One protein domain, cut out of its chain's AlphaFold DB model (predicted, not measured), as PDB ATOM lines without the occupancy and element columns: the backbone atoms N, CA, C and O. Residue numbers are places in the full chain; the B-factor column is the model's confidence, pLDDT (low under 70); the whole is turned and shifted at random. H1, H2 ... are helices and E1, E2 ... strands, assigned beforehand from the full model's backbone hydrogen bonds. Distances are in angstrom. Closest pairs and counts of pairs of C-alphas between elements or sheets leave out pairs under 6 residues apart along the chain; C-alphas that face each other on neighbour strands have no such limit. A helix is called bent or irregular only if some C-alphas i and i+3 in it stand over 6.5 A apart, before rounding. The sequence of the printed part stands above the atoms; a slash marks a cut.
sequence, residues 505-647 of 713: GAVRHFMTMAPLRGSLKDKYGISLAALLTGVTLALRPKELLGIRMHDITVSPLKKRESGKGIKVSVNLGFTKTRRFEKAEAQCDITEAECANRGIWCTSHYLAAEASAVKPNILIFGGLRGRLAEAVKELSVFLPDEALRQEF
ATOM      1  N   GLY A 505      40.741 121.944  -8.397       76.19
ATOM      2  CA  GLY A 505      39.987 120.828  -7.821       76.19
ATOM      3  C   GLY A 505      40.893 119.652  -7.460       76.19
ATOM      4  O   GLY A 505      40.799 119.134  -6.353       76.19
ATOM      5  N   ALA A 506      41.840 119.308  -8.338       82.19
ATOM      6  CA  ALA A 506      42.821 118.256  -8.091       82.19
ATOM      7  C   ALA A 506      43.793 118.639  -6.964       82.19
ATOM      8  O   ALA A 506      44.017 117.843  -6.059       82.19
ATOM      9  N   VAL A 507      44.321 119.874  -6.959       82.88
ATOM     10  CA  VAL A 507      45.209 120.343  -5.874       82.88
ATOM     11  C   VAL A 507      44.492 120.303  -4.523       82.88
ATOM     12  O   VAL A 507      45.042 119.774  -3.562       82.88
ATOM     13  N   ARG A 508      43.255 120.815  -4.449       82.69
ATOM     14  CA  ARG A 508      42.451 120.778  -3.217       82.69
ATOM     15  C   ARG A 508      42.180 119.349  -2.761       82.69
ATOM     16  O   ARG A 508      42.394 119.058  -1.591       82.69
ATOM     17  N   HIS A 509      41.793 118.470  -3.683       85.50
ATOM     18  CA  HIS A 509      41.556 117.061  -3.385       85.50
ATOM     19  C   HIS A 509      42.801 116.394  -2.778       85.50
ATOM     20  O   HIS A 509      42.729 115.798  -1.706       85.50
ATOM     21  N   PHE A 510      43.969 116.594  -3.395       86.88
ATOM     22  CA  PHE A 510      45.245 116.092  -2.888       86.88
ATOM     23  C   PHE A 510      45.637 116.674  -1.523       86.88
ATOM     24  O   PHE A 510      46.198 115.957  -0.698       86.88
ATOM     25  N   MET A 511      45.320 117.943  -1.249       83.56
ATOM     26  CA  MET A 511      45.551 118.541   0.072       83.56
ATOM     27  C   MET A 511      44.653 117.939   1.159       83.56
ATOM     28  O   MET A 511      45.073 117.881   2.311       83.56
ATOM     29  N   THR A 512      43.447 117.484   0.809       82.25
ATOM     30  CA  THR A 512      42.494 116.854   1.741       82.25
ATOM     31  C   THR A 512      42.641 115.334   1.847       82.25
ATOM     32  O   THR A 512      42.075 114.724   2.747       82.25
ATOM     33  N   MET A 513      43.438 114.705   0.975       75.56
ATOM     34  CA  MET A 513      43.779 113.272   1.005       75.56
ATOM     35  C   MET A 513      44.750 112.903   2.149       75.56
ATOM     36  O   MET A 513      45.597 112.016   2.031       75.56
ATOM     37  N   ALA A 514      44.586 113.520   3.317       54.75
ATOM     38  CA  ALA A 514      45.403 113.299   4.501       54.75
ATOM     39  C   ALA A 514      45.474 111.849   5.064       54.75
ATOM     40  O   ALA A 514      46.426 111.617   5.816       54.75
ATOM     41  N   PRO A 515      44.608 110.846   4.750       50.84
ATOM     42  CA  PRO A 515      44.710 109.542   5.418       50.84
ATOM     43  C   PRO A 515      45.870 108.633   4.959       50.84
ATOM     44  O   PRO A 515      46.069 107.583   5.557       50.84
ATOM     45  N   LEU A 516      46.724 109.024   4.002       52.25
ATOM     46  CA  LEU A 516      47.942 108.251   3.661       52.25
ATOM     47  C   LEU A 516      49.077 108.358   4.713       52.25
ATOM     48  O   LEU A 516      50.166 107.821   4.516       52.25
ATOM     49  N   ARG A 517      48.842 109.032   5.849       47.03
ATOM     50  CA  ARG A 517      49.824 109.241   6.935       47.03
ATOM     51  C   ARG A 517      50.267 107.966   7.674       47.03
ATOM     52  O   ARG A 517      51.237 108.042   8.421       47.03
ATOM     53  N   GLY A 518      49.631 106.812   7.453       46.06
ATOM     54  CA  GLY A 518      50.022 105.544   8.089       46.06
ATOM     55  C   GLY A 518      51.380 104.989   7.631       46.06
ATOM     56  O   GLY A 518      52.035 104.272   8.380       46.06
ATOM     57  N   SER A 519      51.844 105.359   6.433       46.34
ATOM     58  CA  SER A 519      53.179 105.010   5.941       46.34
ATOM     59  C   SER A 519      53.620 106.009   4.867       46.34
ATOM     60  O   SER A 519      53.408 105.827   3.672       46.34
ATOM     61  N   LEU A 520      54.325 107.071   5.268       52.31
ATOM     62  CA  LEU A 520      55.087 107.923   4.334       52.31
ATOM     63  C   LEU A 520      56.245 107.162   3.643       52.31
ATOM     64  O   LEU A 520      56.934 107.725   2.793       52.31
ATOM     65  N   LYS A 521      56.441 105.876   3.979       54.06
ATOM     66  CA  LYS A 521      57.296 104.934   3.243       54.06
ATOM     67  C   LYS A 521      56.597 104.349   2.009       54.06
ATOM     68  O   LYS A 521      57.267 103.728   1.185       54.06
ATOM     69  N   ASP A 522      55.293 104.575   1.843       68.56
ATOM     70  CA  ASP A 522      54.545 104.103   0.684       68.56
ATOM     71  C   ASP A 522      54.784 105.006  -0.531       68.56
ATOM     72  O   ASP A 522      54.839 106.238  -0.453       68.56
ATOM     73  N   LYS A 523      54.879 104.369  -1.702       72.38
ATOM     74  CA  LYS A 523      55.178 104.992  -3.002       72.38
ATOM     75  C   LYS A 523      54.299 106.215  -3.320       72.38
ATOM     76  O   LYS A 523      54.778 107.182  -3.918       72.38
ATOM     77  N   TYR A 524      53.028 106.194  -2.919       82.38
ATOM     78  CA  TYR A 524      52.081 107.286  -3.163       82.38
ATOM     79  C   TYR A 524      52.246 108.452  -2.184       82.38
ATOM     80  O   TYR A 524      52.129 109.604  -2.599       82.38
ATOM     81  N   GLY A 525      52.588 108.178  -0.920       80.88
ATOM     82  CA  GLY A 525      52.771 109.205   0.108       80.88
ATOM     83  C   GLY A 525      53.917 110.160  -0.230       80.88
ATOM     84  O   GLY A 525      53.729 111.377  -0.248       80.88
ATOM     85  N   ILE A 526      55.078 109.615  -0.612       84.69
ATOM     86  CA  ILE A 526      56.236 110.427  -1.017       84.69
ATOM     87  C   ILE A 526      55.976 111.213  -2.314       84.69
ATOM     88  O   ILE A 526      56.426 112.350  -2.457       84.69
ATOM     89  N   SER A 527      55.212 110.639  -3.249       88.75
ATOM     90  CA  SER A 527      54.841 111.295  -4.511       88.75
ATOM     91  C   SER A 527      53.885 112.466  -4.279       88.75
ATOM     92  O   SER A 527      54.054 113.532  -4.875       88.75
ATOM     93  N   LEU A 528      52.914 112.291  -3.375       88.19
ATOM     94  CA  LEU A 528      51.972 113.326  -2.959       88.19
ATOM     95  C   LEU A 528      52.686 114.473  -2.233       88.19
ATOM     96  O   LEU A 528      52.481 115.638  -2.576       88.19
ATOM     97  N   ALA A 529      53.578 114.149  -1.292       87.75
ATOM     98  CA  ALA A 529      54.395 115.142  -0.602       87.75
ATOM     99  C   ALA A 529      55.262 115.936  -1.595       87.75
ATOM    100  O   ALA A 529      55.252 117.165  -1.579       87.75
ATOM    101  N   ALA A 530      55.930 115.256  -2.533       90.50
ATOM    102  CA  ALA A 530      56.731 115.907  -3.567       90.50
ATOM    103  C   ALA A 530      55.898 116.856  -4.447       90.50
ATOM    104  O   ALA A 530      56.326 117.984  -4.712       90.50
ATOM    105  N   LEU A 531      54.704 116.426  -4.876       91.12
ATOM    106  CA  LEU A 531      53.778 117.245  -5.660       91.12
ATOM    107  C   LEU A 531      53.407 118.529  -4.917       91.12
ATOM    108  O   LEU A 531      53.583 119.629  -5.447       91.12
ATOM    109  N   LEU A 532      52.898 118.392  -3.693       90.56
ATOM    110  CA  LEU A 532      52.369 119.519  -2.941       90.56
ATOM    111  C   LEU A 532      53.492 120.460  -2.480       90.56
ATOM    112  O   LEU A 532      53.366 121.673  -2.649       90.56
ATOM    113  N   THR A 533      54.647 119.938  -2.046       90.75
ATOM    114  CA  THR A 533      55.832 120.758  -1.737       90.75
ATOM    115  C   THR A 533      56.317 121.518  -2.971       90.75
ATOM    116  O   THR A 533      56.582 122.720  -2.896       90.75
ATOM    117  N   GLY A 534      56.403 120.852  -4.127       90.44
ATOM    118  CA  GLY A 534      56.817 121.476  -5.381       90.44
ATOM    119  C   GLY A 534      55.867 122.580  -5.849       90.44
ATOM    120  O   GLY A 534      56.331 123.584  -6.397       90.44
ATOM    121  N   VAL A 535      54.558 122.421  -5.621       90.25
ATOM    122  CA  VAL A 535      53.537 123.437  -5.915       90.25
ATOM    123  C   VAL A 535      53.637 124.606  -4.936       90.25
ATOM    124  O   VAL A 535      53.770 125.743  -5.387       90.25
ATOM    125  N   THR A 536      53.637 124.354  -3.622       89.44
ATOM    126  CA  THR A 536      53.680 125.408  -2.590       89.44
ATOM    127  C   THR A 536      54.933 126.268  -2.697       89.44
ATOM    128  O   THR A 536      54.845 127.491  -2.645       89.44
ATOM    129  N   LEU A 537      56.099 125.645  -2.881       89.25
ATOM    130  CA  LEU A 537      57.378 126.350  -2.986       89.25
ATOM    131  C   LEU A 537      57.715 126.777  -4.426       89.25
ATOM    132  O   LEU A 537      58.766 127.379  -4.655       89.25
ATOM    133  N   ALA A 538      56.865 126.457  -5.407       88.44
ATOM    134  CA  ALA A 538      57.066 126.716  -6.836       88.44
ATOM    135  C   ALA A 538      58.431 126.223  -7.382       88.44
ATOM    136  O   ALA A 538      59.120 126.914  -8.146       88.44
ATOM    137  N   LEU A 539      58.870 125.032  -6.972       86.94
ATOM    138  CA  LEU A 539      60.205 124.498  -7.273       86.94
ATOM    139  C   LEU A 539      60.277 123.800  -8.635       86.94
ATOM    140  O   LEU A 539      59.310 123.218  -9.128       86.94
ATOM    141  N   ARG A 540      61.464 123.814  -9.253       84.88
ATOM    142  CA  ARG A 540      61.769 122.898 -10.364       84.88
ATOM    143  C   ARG A 540      61.999 121.482  -9.832       84.88
ATOM    144  O   ARG A 540      62.493 121.334  -8.720       84.88
ATOM    145  N   PRO A 541      61.832 120.447 -10.672       86.62
ATOM    146  CA  PRO A 541      62.150 119.065 -10.308       86.62
ATOM    147  C   PRO A 541      63.548 118.879  -9.717       86.62
ATOM    148  O   PRO A 541      63.703 118.208  -8.712       86.62
ATOM    149  N   LYS A 542      64.571 119.499 -10.321       83.31
ATOM    150  CA  LYS A 542      65.953 119.401  -9.828       83.31
ATOM    151  C   LYS A 542      66.160 120.096  -8.480       83.31
ATOM    152  O   LYS A 542      66.991 119.643  -7.713       83.31
ATOM    153  N   GLU A 543      65.432 121.185  -8.237       86.88
ATOM    154  CA  GLU A 543      65.487 121.933  -6.976       86.88
ATOM    155  C   GLU A 543      64.799 121.103  -5.878       86.88
ATOM    156  O   GLU A 543      65.403 120.843  -4.851       86.88
ATOM    157  N   LEU A 544      63.599 120.578  -6.154       89.31
ATOM    158  CA  LEU A 544      62.829 119.721  -5.246       89.31
ATOM    159  C   LEU A 544      63.566 118.422  -4.876       89.31
ATOM    160  O   LEU A 544      63.713 118.102  -3.704       89.31
ATOM    161  N   LEU A 545      64.050 117.678  -5.874       87.75
ATOM    162  CA  LEU A 545      64.757 116.407  -5.659       87.75
ATOM    163  C   LEU A 545      66.148 116.592  -5.036       87.75
ATOM    164  O   LEU A 545      66.780 115.604  -4.673       87.75
ATOM    165  N   GLY A 546      66.643 117.831  -4.983       85.56
ATOM    166  CA  GLY A 546      67.921 118.185  -4.379       85.56
ATOM    167  C   GLY A 546      67.831 118.537  -2.894       85.56
ATOM    168  O   GLY A 546      68.883 118.634  -2.275       85.56
ATOM    169  N   ILE A 547      66.624 118.703  -2.338       86.06
ATOM    170  CA  ILE A 547      66.429 119.114  -0.940       86.06
ATOM    171  C   ILE A 547      66.920 118.017   0.005       86.06
ATOM    172  O   ILE A 547      66.450 116.872  -0.048       86.06
ATOM    173  N   ARG A 548      67.829 118.390   0.905       84.81
ATOM    174  CA  ARG A 548      68.287 117.570   2.028       84.81
ATOM    175  C   ARG A 548      67.673 118.065   3.331       84.81
ATOM    176  O   ARG A 548      67.269 119.219   3.436       84.81
ATOM    177  N   MET A 549      67.652 117.204   4.345       80.75
ATOM    178  CA  MET A 549      67.137 117.570   5.672       80.75
ATOM    179  C   MET A 549      67.873 118.784   6.271       80.75
ATOM    180  O   MET A 549      67.221 119.699   6.761       80.75
ATOM    181  N   HIS A 550      69.205 118.864   6.148       83.12
ATOM    182  CA  HIS A 550      69.984 120.013   6.646       83.12
ATOM    183  C   HIS A 550      69.816 121.314   5.849       83.12
ATOM    184  O   HIS A 550      70.248 122.369   6.311       83.12
ATOM    185  N   ASP A 551      69.211 121.268   4.659       84.25
ATOM    186  CA  ASP A 551      68.915 122.482   3.892       84.25
ATOM    187  C   ASP A 551      67.714 123.237   4.479       84.25
ATOM    188  O   ASP A 551      67.430 124.370   4.080       84.25
ATOM    189  N   ILE A 552      66.985 122.611   5.406       87.00
ATOM    190  CA  ILE A 552      65.753 123.129   5.979       87.00
ATOM    191  C   ILE A 552      66.050 123.817   7.302       87.00
ATOM    192  O   ILE A 552      66.573 123.236   8.247       87.00
ATOM    193  N   THR A 553      65.630 125.072   7.382       88.31
ATOM    194  CA  THR A 553      65.641 125.858   8.610       88.31
ATOM    195  C   THR A 553      64.210 126.138   9.036       88.31
ATOM    196  O   THR A 553      63.402 126.640   8.251       88.31
ATOM    197  N   VAL A 554      63.893 125.788  10.279       87.88
ATOM    198  CA  VAL A 554      62.572 125.991  10.878       87.88
ATOM    199  C   VAL A 554      62.669 127.150  11.861       87.88
ATOM    200  O   VAL A 554      63.577 127.207  12.685       87.88
ATOM    201  N   SER A 555      61.741 128.095  11.759       86.94
ATOM    202  CA  SER A 555      61.674 129.263  12.635       86.94
ATOM    203  C   SER A 555      60.228 129.534  13.057       86.94
ATOM    204  O   SER A 555      59.323 129.391  12.232       86.94
ATOM    205  N   PRO A 556      59.975 129.935  14.312       82.06
ATOM    206  CA  PRO A 556      58.644 130.351  14.736       82.06
ATOM    207  C   PRO A 556      58.257 131.687  14.081       82.06
ATOM    208  O   PRO A 556      59.099 132.570  13.875       82.06
ATOM    209  N   LEU A 557      56.974 131.862  13.754       78.31
ATOM    210  CA  LEU A 557      56.458 133.118  13.202       78.31
ATOM    211  C   LEU A 557      56.395 134.201  14.293       78.31
ATOM    212  O   LEU A 557      55.509 134.204  15.141       78.31
ATOM    213  N   LYS A 558      57.318 135.167  14.236       58.72
ATOM    214  CA  LYS A 558      57.500 136.227  15.252       58.72
ATOM    215  C   LYS A 558      56.371 137.274  15.356       58.72
ATOM    216  O   LYS A 558      56.460 138.151  16.202       58.72
ATOM    217  N   LYS A 559      55.354 137.259  14.483       54.59
ATOM    218  CA  LYS A 559      54.426 138.398  14.283       54.59
ATOM    219  C   LYS A 559      53.042 138.283  14.941       54.59
ATOM    220  O   LYS A 559      52.215 139.160  14.713       54.59
ATOM    221  N   ARG A 560      52.753 137.252  15.738       50.34
ATOM    222  CA  ARG A 560      51.486 137.167  16.489       50.34
ATOM    223  C   ARG A 560      51.751 136.761  17.931       50.34
ATOM    224  O   ARG A 560      52.503 135.820  18.162       50.34
ATOM    225  N   GLU A 561      51.088 137.443  18.863       43.78
ATOM    226  CA  GLU A 561      51.174 137.274  20.327       43.78
ATOM    227  C   GLU A 561      50.934 135.834  20.818       43.78
ATOM    228  O   GLU A 561      51.222 135.514  21.963       43.78
ATOM    229  N   SER A 562      50.461 134.933  19.952       52.16
ATOM    230  CA  SER A 562      50.221 133.527  20.272       52.16
ATOM    231  C   SER A 562      51.369 132.566  19.929       52.16
ATOM    232  O   SER A 562      51.328 131.429  20.385       52.16
ATOM    233  N   GLY A 563      52.375 132.951  19.128       55.09
ATOM    234  CA  GLY A 563      53.538 132.092  18.816       55.09
ATOM    235  C   GLY A 563      53.235 130.744  18.129       55.09
ATOM    236  O   GLY A 563      54.112 129.888  18.060       55.09
ATOM    237  N   LYS A 564      52.012 130.530  17.619       67.62
ATOM    238  CA  LYS A 564      51.510 129.203  17.194       67.62
ATOM    239  C   LYS A 564      51.932 128.737  15.791       67.62
ATOM    240  O   LYS A 564      51.739 127.570  15.469       67.62
ATOM    241  N   GLY A 565      52.463 129.625  14.951       78.44
ATOM    242  CA  GLY A 565      52.758 129.331  13.546       78.44
ATOM    243  C   GLY A 565      54.240 129.075  13.252       78.44
ATOM    244  O   GLY A 565      55.126 129.551  13.966       78.44
ATOM    245  N   ILE A 566      54.515 128.380  12.146       88.25
ATOM    246  CA  ILE A 566      55.870 128.029  11.703       88.25
ATOM    247  C   ILE A 566      56.211 128.625  10.337       88.25
ATOM    248  O   ILE A 566      55.397 128.675   9.411       88.25
ATOM    249  N   LYS A 567      57.470 129.024  10.186       89.00
ATOM    250  CA  LYS A 567      58.088 129.399   8.919       89.00
ATOM    251  C   LYS A 567      59.236 128.445   8.625       89.00
ATOM    252  O   LYS A 567      60.166 128.315   9.419       89.00
ATOM    253  N   VAL A 568      59.185 127.829   7.452       90.00
ATOM    254  CA  VAL A 568      60.231 126.954   6.935       90.00
ATOM    255  C   VAL A 568      60.947 127.651   5.786       90.00
ATOM    256  O   VAL A 568      60.304 128.149   4.862       90.00
ATOM    257  N   SER A 569      62.276 127.673   5.838       89.44
ATOM    258  CA  SER A 569      63.138 128.191   4.777       89.44
ATOM    259  C   SER A 569      64.063 127.074   4.300       89.44
ATOM    260  O   SER A 569      64.822 126.507   5.086       89.44
ATOM    261  N   VAL A 570      63.962 126.734   3.016       88.81
ATOM    262  CA  VAL A 570      64.757 125.708   2.338       88.81
ATOM    263  C   VAL A 570      65.870 126.385   1.546       88.81
ATOM    264  O   VAL A 570      65.598 127.185   0.646       88.81
ATOM    265  N   ASN A 571      67.120 126.057   1.855       85.88
ATOM    266  CA  ASN A 571      68.283 126.508   1.106       85.88
ATOM    267  C   ASN A 571      68.458 125.657  -0.158       85.88
ATOM    268  O   ASN A 571      68.695 124.459  -0.090       85.88
ATOM    269  N   LEU A 572      68.342 126.271  -1.334       78.75
ATOM    270  CA  LEU A 572      68.472 125.569  -2.615       78.75
ATOM    271  C   LEU A 572      69.908 125.598  -3.160       78.75
ATOM    272  O   LEU A 572      70.168 125.030  -4.223       78.75
ATOM    273  N   GLY A 573      70.829 126.288  -2.478       70.81
ATOM    274  CA  GLY A 573      72.212 126.453  -2.918       70.81
ATOM    275  C   GLY A 573      72.322 127.107  -4.303       70.81
ATOM    276  O   GLY A 573      71.667 128.113  -4.590       70.81
ATOM    277  N   PHE A 574      73.167 126.527  -5.165       57.09
ATOM    278  CA  PHE A 574      73.387 126.989  -6.536       57.09
ATOM    279  C   PHE A 574      72.264 126.524  -7.466       57.09
ATOM    280  O   PHE A 574      72.151 125.342  -7.794       57.09
ATOM    281  N   THR A 575      71.473 127.466  -7.975       64.19
ATOM    282  CA  THR A 575      70.447 127.169  -8.980       64.19
ATOM    283  C   THR A 575      70.903 127.594 -10.373       64.19
ATOM    284  O   THR A 575      71.950 128.210 -10.565       64.19
ATOM    285  N   LYS A 576      70.088 127.300 -11.397       59.09
ATOM    286  CA  LYS A 576      70.364 127.668 -12.802       59.09
ATOM    287  C   LYS A 576      70.670 129.164 -12.996       59.09
ATOM    288  O   LYS A 576      71.213 129.542 -14.030       59.09
ATOM    289  N   THR A 577      70.236 130.021 -12.073       54.84
ATOM    290  CA  THR A 577      70.211 131.472 -12.270       54.84
ATOM    291  C   THR A 577      70.847 132.293 -11.156       54.84
ATOM    292  O   THR A 577      71.156 133.455 -11.418       54.84
ATOM    293  N   ARG A 578      71.053 131.775  -9.946       56.25
ATOM    294  CA  ARG A 578      71.662 132.542  -8.849       56.25
ATOM    295  C   ARG A 578      72.540 131.635  -7.991       56.25
ATOM    296  O   ARG A 578      72.340 130.424  -7.956       56.25
ATOM    297  N   ARG A 579      73.532 132.246  -7.332       51.50
ATOM    298  CA  ARG A 579      74.535 131.543  -6.516       51.50
ATOM    299  C   ARG A 579      73.996 131.111  -5.142       51.50
ATOM    300  O   ARG A 579      74.505 130.141  -4.606       51.50
ATOM    301  N   PHE A 580      72.946 131.767  -4.639       59.34
ATOM    302  CA  PHE A 580      72.238 131.398  -3.408       59.34
ATOM    303  C   PHE A 580      70.749 131.739  -3.542       59.34
ATOM    304  O   PHE A 580      70.393 132.907  -3.707       59.34
ATOM    305  N   GLU A 581      69.878 130.733  -3.503       75.25
ATOM    306  CA  GLU A 581      68.423 130.920  -3.464       75.25
ATOM    307  C   GLU A 581      67.827 130.187  -2.265       75.25
ATOM    308  O   GLU A 581      68.236 129.078  -1.927       75.25
ATOM    309  N   LYS A 582      66.830 130.815  -1.640       82.75
ATOM    310  CA  LYS A 582      65.995 130.203  -0.609       82.75
ATOM    311  C   LYS A 582      64.561 130.106  -1.114       82.75
ATOM    312  O   LYS A 582      64.119 130.940  -1.909       82.75
ATOM    313  N   ALA A 583      63.847 129.082  -0.675       86.06
ATOM    314  CA  ALA A 583      62.409 128.961  -0.858       86.06
ATOM    315  C   ALA A 583      61.745 128.896   0.512       86.06
ATOM    316  O   ALA A 583      62.191 128.149   1.377       86.06
ATOM    317  N   GLU A 584      60.693 129.680   0.708       88.38
ATOM    318  CA  GLU A 584      60.049 129.810   2.010       88.38
ATOM    319  C   GLU A 584      58.581 129.405   1.926       88.38
ATOM    320  O   GLU A 584      57.885 129.738   0.967       88.38
ATOM    321  N   ALA A 585      58.120 128.698   2.951       87.06
ATOM    322  CA  ALA A 585      56.713 128.442   3.209       87.06
ATOM    323  C   ALA A 585      56.409 128.806   4.660       87.06
ATOM    324  O   ALA A 585      57.230 128.599   5.555       87.06
ATOM    325  N   GLN A 586      55.218 129.340   4.903       88.44
ATOM    326  CA  GLN A 586      54.761 129.698   6.241       88.44
ATOM    327  C   GLN A 586      53.361 129.143   6.483       88.44
ATOM    328  O   GLN A 586      52.562 129.040   5.552       88.44
ATOM    329  N   CYS A 587      53.095 128.746   7.723       86.62
ATOM    330  CA  CYS A 587      51.785 128.312   8.179       86.62
ATOM    331  C   CYS A 587      51.478 128.988   9.516       86.62
ATOM    332  O   CYS A 587      52.264 128.878  10.453       86.62
ATOM    333  N   ASP A 588      50.345 129.685   9.589       85.38
ATOM    334  CA  ASP A 588      49.979 130.512  10.748       85.38
ATOM    335  C   ASP A 588      49.312 129.724  11.888       85.38
ATOM    336  O   ASP A 588      49.060 130.283  12.955       85.38
ATOM    337  N   ILE A 589      48.995 128.451  11.651       83.94
ATOM    338  CA  ILE A 589      48.313 127.553  12.588       83.94
ATOM    339  C   ILE A 589      49.243 126.407  12.988       83.94
ATOM    340  O   ILE A 589      50.239 126.162  12.310       83.94
ATOM    341  N   THR A 590      48.915 125.713  14.074       82.31
ATOM    342  CA  THR A 590      49.690 124.568  14.576       82.31
ATOM    343  C   THR A 590      49.507 123.318  13.711       82.31
ATOM    344  O   THR A 590      48.529 123.182  12.968       82.31
ATOM    345  N   GLU A 591      50.408 122.342  13.862       81.50
ATOM    346  CA  GLU A 591      50.284 121.043  13.193       81.50
ATOM    347  C   GLU A 591      48.981 120.326  13.576       81.50
ATOM    348  O   GLU A 591      48.300 119.780  12.705       81.50
ATOM    349  N   ALA A 592      48.607 120.379  14.860       80.44
ATOM    350  CA  ALA A 592      47.372 119.792  15.372       80.44
ATOM    351  C   ALA A 592      46.132 120.429  14.725       80.44
ATOM    352  O   ALA A 592      45.208 119.727  14.329       80.44
ATOM    353  N   GLU A 593      46.125 121.749  14.528       82.12
ATOM    354  CA  GLU A 593      45.032 122.440  13.836       82.12
ATOM    355  C   GLU A 593      44.974 122.086  12.342       82.12
ATOM    356  O   GLU A 593      43.880 121.910  11.802       82.12
ATOM    357  N   CYS A 594      46.120 121.933  11.664       81.81
ATOM    358  CA  CYS A 594      46.154 121.407  10.294       81.81
ATOM    359  C   CYS A 594      45.583 119.983  10.219       81.81
ATOM    360  O   CYS A 594      44.790 119.688   9.324       81.81
ATOM    361  N   ALA A 595      45.967 119.119  11.164       79.62
ATOM    362  CA  ALA A 595      45.500 117.741  11.247       79.62
ATOM    363  C   ALA A 595      43.990 117.665  11.519       79.62
ATOM    364  O   ALA A 595      43.290 116.952  10.806       79.62
ATOM    365  N   ASN A 596      43.474 118.470  12.454       81.56
ATOM    366  CA  ASN A 596      42.044 118.553  12.774       81.56
ATOM    367  C   ASN A 596      41.199 119.020  11.582       81.56
ATOM    368  O   ASN A 596      40.054 118.608  11.428       81.56
ATOM    369  N   ARG A 597      41.761 119.869  10.716       80.94
ATOM    370  CA  ARG A 597      41.107 120.302   9.473       80.94
ATOM    371  C   ARG A 597      41.242 119.285   8.336       80.94
ATOM    372  O   ARG A 597      40.668 119.506   7.274       80.94
ATOM    373  N   GLY A 598      42.019 118.217   8.520       75.94
ATOM    374  CA  GLY A 598      42.312 117.237   7.474       75.94
ATOM    375  C   GLY A 598      43.115 117.817   6.306       75.94
ATOM    376  O   GLY A 598      43.003 117.325   5.187       75.94
ATOM    377  N   ILE A 599      43.898 118.879   6.536       80.31
ATOM    378  CA  ILE A 599      44.623 119.595   5.479       80.31
ATOM    379  C   ILE A 599      46.114 119.272   5.560       80.31
ATOM    380  O   ILE A 599      46.774 119.468   6.583       80.31
ATOM    381  N   TRP A 600      46.675 118.824   4.441       82.75
ATOM    382  CA  TRP A 600      48.113 118.679   4.281       82.75
ATOM    383  C   TRP A 600      48.817 120.045   4.276       82.75
ATOM    384  O   TRP A 600      48.382 120.986   3.607       82.75
ATOM    385  N   CYS A 601      49.939 120.148   4.997       86.06
ATOM    386  CA  CYS A 601      50.708 121.384   5.128       86.06
ATOM    387  C   CYS A 601      52.199 121.166   4.840       86.06
ATOM    388  O   CYS A 601      52.876 120.454   5.584       86.06
ATOM    389  N   THR A 602      52.723 121.852   3.814       88.00
ATOM    390  CA  THR A 602      54.148 121.819   3.432       88.00
ATOM    391  C   THR A 602      55.066 122.184   4.586       88.00
ATOM    392  O   THR A 602      56.071 121.514   4.794       88.00
ATOM    393  N   SER A 603      54.744 123.248   5.328       88.88
ATOM    394  CA  SER A 603      55.615 123.745   6.395       88.88
ATOM    395  C   SER A 603      55.754 122.717   7.514       88.88
ATOM    396  O   SER A 603      56.868 122.426   7.930       88.88
ATOM    397  N   HIS A 604      54.645 122.119   7.959       87.06
ATOM    398  CA  HIS A 604      54.679 121.118   9.029       87.06
ATOM    399  C   HIS A 604      55.358 119.830   8.565       87.06
ATOM    400  O   HIS A 604      56.187 119.289   9.285       87.06
ATOM    401  N   TYR A 605      55.092 119.402   7.326       86.94
ATOM    402  CA  TYR A 605      55.772 118.254   6.733       86.94
ATOM    403  C   TYR A 605      57.296 118.444   6.703       86.94
ATOM    404  O   TYR A 605      58.039 117.619   7.224       86.94
ATOM    405  N   LEU A 606      57.775 119.565   6.157       87.81
ATOM    406  CA  LEU A 606      59.209 119.843   6.073       87.81
ATOM    407  C   LEU A 606      59.859 120.046   7.450       87.81
ATOM    408  O   LEU A 606      61.014 119.671   7.627       87.81
ATOM    409  N   ALA A 607      59.138 120.612   8.421       86.94
ATOM    410  CA  ALA A 607      59.628 120.746   9.791       86.94
ATOM    411  C   ALA A 607      59.790 119.383  10.486       86.94
ATOM    412  O   ALA A 607      60.792 119.162  11.172       86.94
ATOM    413  N   ALA A 608      58.854 118.455  10.264       83.94
ATOM    414  CA  ALA A 608      58.956 117.085  10.756       83.94
ATOM    415  C   ALA A 608      60.152 116.345  10.125       83.94
ATOM    416  O   ALA A 608      60.946 115.745  10.845       83.94
ATOM    417  N   GLU A 609      60.342 116.462   8.805       83.31
ATOM    418  CA  GLU A 609      61.491 115.865   8.100       83.31
ATOM    419  C   GLU A 609      62.835 116.443   8.574       83.31
ATOM    420  O   GLU A 609      63.803 115.706   8.751       83.31
ATOM    421  N   ALA A 610      62.906 117.754   8.831       81.69
ATOM    422  CA  ALA A 610      64.115 118.412   9.335       81.69
ATOM    423  C   ALA A 610      64.498 117.974  10.759       81.69
ATOM    424  O   ALA A 610      65.666 118.046  11.133       81.69
ATOM    425  N   SER A 611      63.523 117.511  11.546       74.62
ATOM    426  CA  SER A 611      63.727 117.051  12.925       74.62
ATOM    427  C   SER A 611      64.232 115.600  13.006       74.62
ATOM    428  O   SER A 611      64.538 115.111  14.093       74.62
ATOM    429  N   ALA A 612      64.331 114.889  11.876       69.06
ATOM    430  CA  ALA A 612      64.799 113.508  11.826       69.06
ATOM    431  C   ALA A 612      66.338 113.391  11.937       69.06
ATOM    432  O   ALA A 612      67.097 114.180  11.384       69.06
ATOM    433  N   VAL A 613      66.817 112.335  12.611       51.75
ATOM    434  CA  VAL A 613      68.208 112.156  13.102       51.75
ATOM    435  C   VAL A 613      69.296 112.055  12.002       51.75
ATOM    436  O   VAL A 613      70.486 112.021  12.310       51.75
ATOM    437  N   LYS A 614      68.952 112.011  10.705       66.25
ATOM    438  CA  LYS A 614      69.913 111.747   9.608       66.25
ATOM    439  C   LYS A 614      70.062 112.942   8.642       66.25
ATOM    440  O   LYS A 614      69.422 112.957   7.592       66.25
ATOM    441  N   PRO A 615      70.978 113.896   8.898       59.88
ATOM    442  CA  PRO A 615      70.991 115.209   8.235       59.88
ATOM    443  C   PRO A 615      71.315 115.204   6.728       59.88
ATOM    444  O   PRO A 615      70.983 116.160   6.027       59.88
ATOM    445  N   ASN A 616      71.943 114.150   6.190       71.50
ATOM    446  CA  ASN A 616      72.417 114.101   4.793       71.50
ATOM    447  C   ASN A 616      71.501 113.347   3.815       71.50
ATOM    448  O   ASN A 616      71.898 113.083   2.678       71.50
ATOM    449  N   ILE A 617      70.279 113.002   4.224       79.38
ATOM    450  CA  ILE A 617      69.336 112.277   3.367       79.38
ATOM    451  C   ILE A 617      68.557 113.252   2.474       79.38
ATOM    452  O   ILE A 617      68.088 114.298   2.921       79.38
ATOM    453  N   LEU A 618      68.423 112.889   1.193       82.81
ATOM    454  CA  LEU A 618      67.520 113.552   0.252       82.81
ATOM    455  C   LEU A 618      66.076 113.182   0.591       82.81
ATOM    456  O   LEU A 618      65.720 112.007   0.489       82.81
ATOM    457  N   ILE A 619      65.239 114.174   0.896       84.69
ATOM    458  CA  ILE A 619      63.841 113.957   1.319       84.69
ATOM    459  C   ILE A 619      63.054 113.211   0.237       84.69
ATOM    460  O   ILE A 619      62.345 112.248   0.506       84.69
ATOM    461  N   PHE A 620      63.258 113.594  -1.026       87.19
ATOM    462  CA  PHE A 620      62.581 113.000  -2.181       87.19
ATOM    463  C   PHE A 620      63.513 112.128  -3.040       87.19
ATOM    464  O   PHE A 620      63.269 111.937  -4.234       87.19
ATOM    465  N   GLY A 621      64.602 111.604  -2.462       80.44
ATOM    466  CA  GLY A 621      65.644 110.876  -3.200       80.44
ATOM    467  C   GLY A 621      65.120 109.681  -4.010       80.44
ATOM    468  O   GLY A 621      65.550 109.476  -5.146       80.44
ATOM    469  N   GLY A 622      64.128 108.956  -3.478       81.44
ATOM    470  CA  GLY A 622      63.489 107.810  -4.141       81.44
ATOM    471  C   GLY A 622      62.709 108.144  -5.423       81.44
ATOM    472  O   GLY A 622      62.346 107.245  -6.177       81.44
ATOM    473  N   LEU A 623      62.479 109.430  -5.712       84.50
ATOM    474  CA  LEU A 623      61.784 109.898  -6.918       84.50
ATOM    475  C   LEU A 623      62.745 110.335  -8.036       84.50
ATOM    476  O   LEU A 623      62.309 110.782  -9.106       84.50
ATOM    477  N   ARG A 624      64.062 110.224  -7.826       83.06
ATOM    478  CA  ARG A 624      65.061 110.635  -8.817       83.06
ATOM    479  C   ARG A 624      64.916 109.813 -10.099       83.06
ATOM    480  O   ARG A 624      64.961 108.594 -10.082       83.06
ATOM    481  N   GLY A 625      64.733 110.507 -11.223       81.19
ATOM    482  CA  GLY A 625      64.533 109.881 -12.535       81.19
ATOM    483  C   GLY A 625      63.106 109.398 -12.820       81.19
ATOM    484  O   GLY A 625      62.844 109.048 -13.961       81.19
ATOM    485  N   ARG A 626      62.192 109.438 -11.837       86.56
ATOM    486  CA  ARG A 626      60.801 108.962 -11.983       86.56
ATOM    487  C   ARG A 626      59.724 109.909 -11.446       86.56
ATOM    488  O   ARG A 626      58.582 109.503 -11.266       86.56
ATOM    489  N   LEU A 627      60.082 111.150 -11.101       87.88
ATOM    490  CA  LEU A 627      59.173 112.098 -10.442       87.88
ATOM    491  C   LEU A 627      57.896 112.348 -11.253       87.88
ATOM    492  O   LEU A 627      56.817 112.429 -10.678       87.88
ATOM    493  N   ALA A 628      58.008 112.507 -12.574       86.69
ATOM    494  CA  ALA A 628      56.845 112.810 -13.403       86.69
ATOM    495  C   ALA A 628      55.885 111.619 -13.468       86.69
ATOM    496  O   ALA A 628      54.680 111.804 -13.346       86.69
ATOM    497  N   GLU A 629      56.424 110.415 -13.623       87.25
ATOM    498  CA  GLU A 629      55.686 109.158 -13.645       87.25
ATOM    499  C   GLU A 629      55.016 108.910 -12.291       87.25
ATOM    500  O   GLU A 629      53.810 108.711 -12.233       87.25
ATOM    501  N   ALA A 630      55.772 109.025 -11.198       87.75
ATOM    502  CA  ALA A 630      55.279 108.796  -9.844       87.75
ATOM    503  C   ALA A 630      54.169 109.782  -9.442       87.75
ATOM    504  O   ALA A 630      53.189 109.388  -8.821       87.75
ATOM    505  N   VAL A 631      54.279 111.054  -9.844       88.31
ATOM    506  CA  VAL A 631      53.198 112.025  -9.629       88.31
ATOM    507  C   VAL A 631      51.976 111.667 -10.464       88.31
ATOM    508  O   VAL A 631      50.877 111.716  -9.931       88.31
ATOM    509  N   LYS A 632      52.129 111.279 -11.737       88.88
ATOM    510  CA  LYS A 632      50.986 110.894 -12.585       88.88
ATOM    511  C   LYS A 632      50.205 109.719 -12.025       88.88
ATOM    512  O   LYS A 632      48.993 109.714 -12.163       88.88
ATOM    513  N   GLU A 633      50.867 108.772 -11.366       89.06
ATOM    514  CA  GLU A 633      50.188 107.653 -10.709       89.06
ATOM    515  C   GLU A 633      49.190 108.112  -9.630       89.06
ATOM    516  O   GLU A 633      48.260 107.374  -9.325       89.06
ATOM    517  N   LEU A 634      49.308 109.337  -9.097       87.62
ATOM    518  CA  LEU A 634      48.309 109.914  -8.190       87.62
ATOM    519  C   LEU A 634      46.964 110.193  -8.875       87.62
ATOM    520  O   LEU A 634      45.976 110.428  -8.181       87.62
ATOM    521  N   SER A 635      46.893 110.154 -10.213       87.88
ATOM    522  CA  SER A 635      45.638 110.334 -10.948       87.88
ATOM    523  C   SER A 635      44.579 109.315 -10.538       87.88
ATOM    524  O   SER A 635      43.400 109.632 -10.601       87.88
ATOM    525  N   VAL A 636      44.970 108.117 -10.087       86.06
ATOM    526  CA  VAL A 636      44.024 107.075  -9.648       86.06
ATOM    527  C   VAL A 636      43.133 107.532  -8.494       86.06
ATOM    528  O   VAL A 636      42.020 107.038  -8.357       86.06
ATOM    529  N   PHE A 637      43.598 108.496  -7.695       86.06
ATOM    530  CA  PHE A 637      42.849 109.034  -6.565       86.06
ATOM    531  C   PHE A 637      41.935 110.199  -6.950       86.06
ATOM    532  O   PHE A 637      41.119 110.613  -6.138       86.06
ATOM    533  N   LEU A 638      42.037 110.736  -8.170       85.19
ATOM    534  CA  LEU A 638      41.146 111.810  -8.596       85.19
ATOM    535  C   LEU A 638      39.745 111.249  -8.903       85.19
ATOM    536  O   LEU A 638      39.634 110.248  -9.620       85.19
ATOM    537  N   PRO A 639      38.679 111.902  -8.401       79.75
ATOM    538  CA  PRO A 639      37.313 111.392  -8.508       79.75
ATOM    539  C   PRO A 639      36.700 111.555  -9.907       79.75
ATOM    540  O   PRO A 639      35.768 110.835 -10.248       79.75
ATOM    541  N   ASP A 640      37.211 112.486 -10.715       83.56
ATOM    542  CA  ASP A 640      36.669 112.834 -12.033       83.56
ATOM    543  C   ASP A 640      37.604 112.367 -13.156       83.56
ATOM    544  O   ASP A 640      38.793 112.697 -13.170       83.56
ATOM    545  N   GLU A 641      37.054 111.629 -14.123       81.81
ATOM    546  CA  GLU A 641      37.776 111.131 -15.294       81.81
ATOM    547  C   GLU A 641      38.350 112.261 -16.156       81.81
ATOM    548  O   GLU A 641      39.477 112.150 -16.638       81.81
ATOM    549  N   ALA A 642      37.641 113.386 -16.295       75.62
ATOM    550  CA  ALA A 642      38.158 114.535 -17.032       75.62
ATOM    551  C   ALA A 642      39.406 115.115 -16.343       75.62
ATOM    552  O   ALA A 642      40.435 115.336 -16.989       75.62
ATOM    553  N   LEU A 643      39.363 115.261 -15.012       75.50
ATOM    554  CA  LEU A 643      40.524 115.677 -14.217       75.50
ATOM    555  C   LEU A 643      41.675 114.671 -14.312       75.50
ATOM    556  O   LEU A 643      42.835 115.085 -14.375       75.50
ATOM    557  N   ARG A 644      41.383 113.363 -14.353       80.69
ATOM    558  CA  ARG A 644      42.399 112.313 -14.531       80.69
ATOM    559  C   ARG A 644      43.133 112.459 -15.856       80.69
ATOM    560  O   ARG A 644      44.364 112.521 -15.857       80.69
ATOM    561  N   GLN A 645      42.399 112.572 -16.961       78.12
ATOM    562  CA  GLN A 645      42.981 112.709 -18.298       78.12
ATOM    563  C   GLN A 645      43.835 113.976 -18.422       78.12
ATOM    564  O   GLN A 645      44.954 113.931 -18.941       78.12
ATOM    565  N   GLU A 646      43.371 115.099 -17.871       73.25
ATOM    566  CA  GLU A 646      44.167 116.327 -17.832       73.25
ATOM    567  C   GLU A 646      45.454 116.151 -17.017       73.25
ATOM    568  O   GLU A 646      46.533 116.570 -17.451       73.25
ATOM    569  N   PHE A 647      45.370 115.488 -15.861       80.31
ATOM    570  CA  PHE A 647      46.498 115.282 -14.959       80.31
ATOM    571  C   PHE A 647      47.582 114.359 -15.544       80.31
ATOM    572  O   PHE A 647      48.769 114.562 -15.282       80.31
TER     573      PHE A 647
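Overview. This is residues 505 to 647 of the 713 residues of an uncharacterized protein of Perkinsus olseni (UniProt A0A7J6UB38). A three-stranded antiparallel sheet stands as a wall at one end, with H6 crossing one of its faces and the other face bare. Beyond H6 lies H3, the helix nearest the middle, with H1 and H7 packed on it; H8 folds back along H7 at the far end from the sheet. The printed part has 143 residues, with eight named helices and three named strands in the order H1 H2 H3 H4 E1 E2 E3 H5 H6 H7 H8, and the class is mixed, helices and strands. It is compact, with a radius of gyration of the C-alphas of 15.5 A and spans of 45 by 37 by 28 A.

Along the chain. H1 takes residues 505 to 512, from C-alpha 505 at (39.987, 120.828, -7.821). H2, residues 514 to 518, is irregular: C-alphas 515 and 518 are 7.2 A apart. H3, residues 523 to 536, is 20.5 A long, and H4 is residues 541 to 544. E1 is residues 552 to 556; E2, residues 566 to 573, is 22.0 A long and begins at C-alpha 566 (55.870, 128.029, 11.703); E3, residues 581 to 587, is 20.5 A long. H5 is residues 591 to 596, and H6, residues 602 to 610, is 12.1 A long. H7, residues 627 to 637, is 17.1 A long, and H8, residues 641 to 647, ends at C-alpha 647 (46.498, 115.282, -14.959).

Arrangement. H3 is the hub, touching H1, H4, H6 and H7. H3 and H7 are about perpendicular at 75 degrees, the closest C-alphas being those of Ser 527 and Val 631, 5.4 A apart. H3 and H6 run opposite ways at a steep tilt of 60 degrees; their closest C-alphas, of Thr 533 and Thr 602, are 5.5 A apart. H6 is on the sheet at a height of 8.1 A, over E1 and E2, and runs across the strands. E1, E2 and E3 form a meander, each strand the antiparallel neighbour of the one before; N 553 and O 569 are 2.8 A apart, and N 568 and O 585 2.8 A, both within hydrogen-bond range. H7 and H8 are a helical hairpin at a shallow tilt of 13 degrees. H5 is close to H6 but not clearly touching, and H2 likewise to H3. Every O i to N i+4 pair is within hydrogen-bond range in H1, H5, H6 and H8; the counts are 9 of 10 in H3, 3 of 7 in H7 with 6 of 8 O i to N i+3 pairs, and 0 of 1 in H2 with 0 of 2, while H4 is too short for such a pair.

Size, cuts and confidence. The two C-alphas farthest apart, of Glu 561 and Gln 645, are 46.5 A apart. The printed part has no cut. The link from H6 to H7, residues 611 to 626, is long. The mean pLDDT of the printed part is 78.8, and residues 514 to 522, 558 to 564, 574 to 580 and 612 to 615 are under 70.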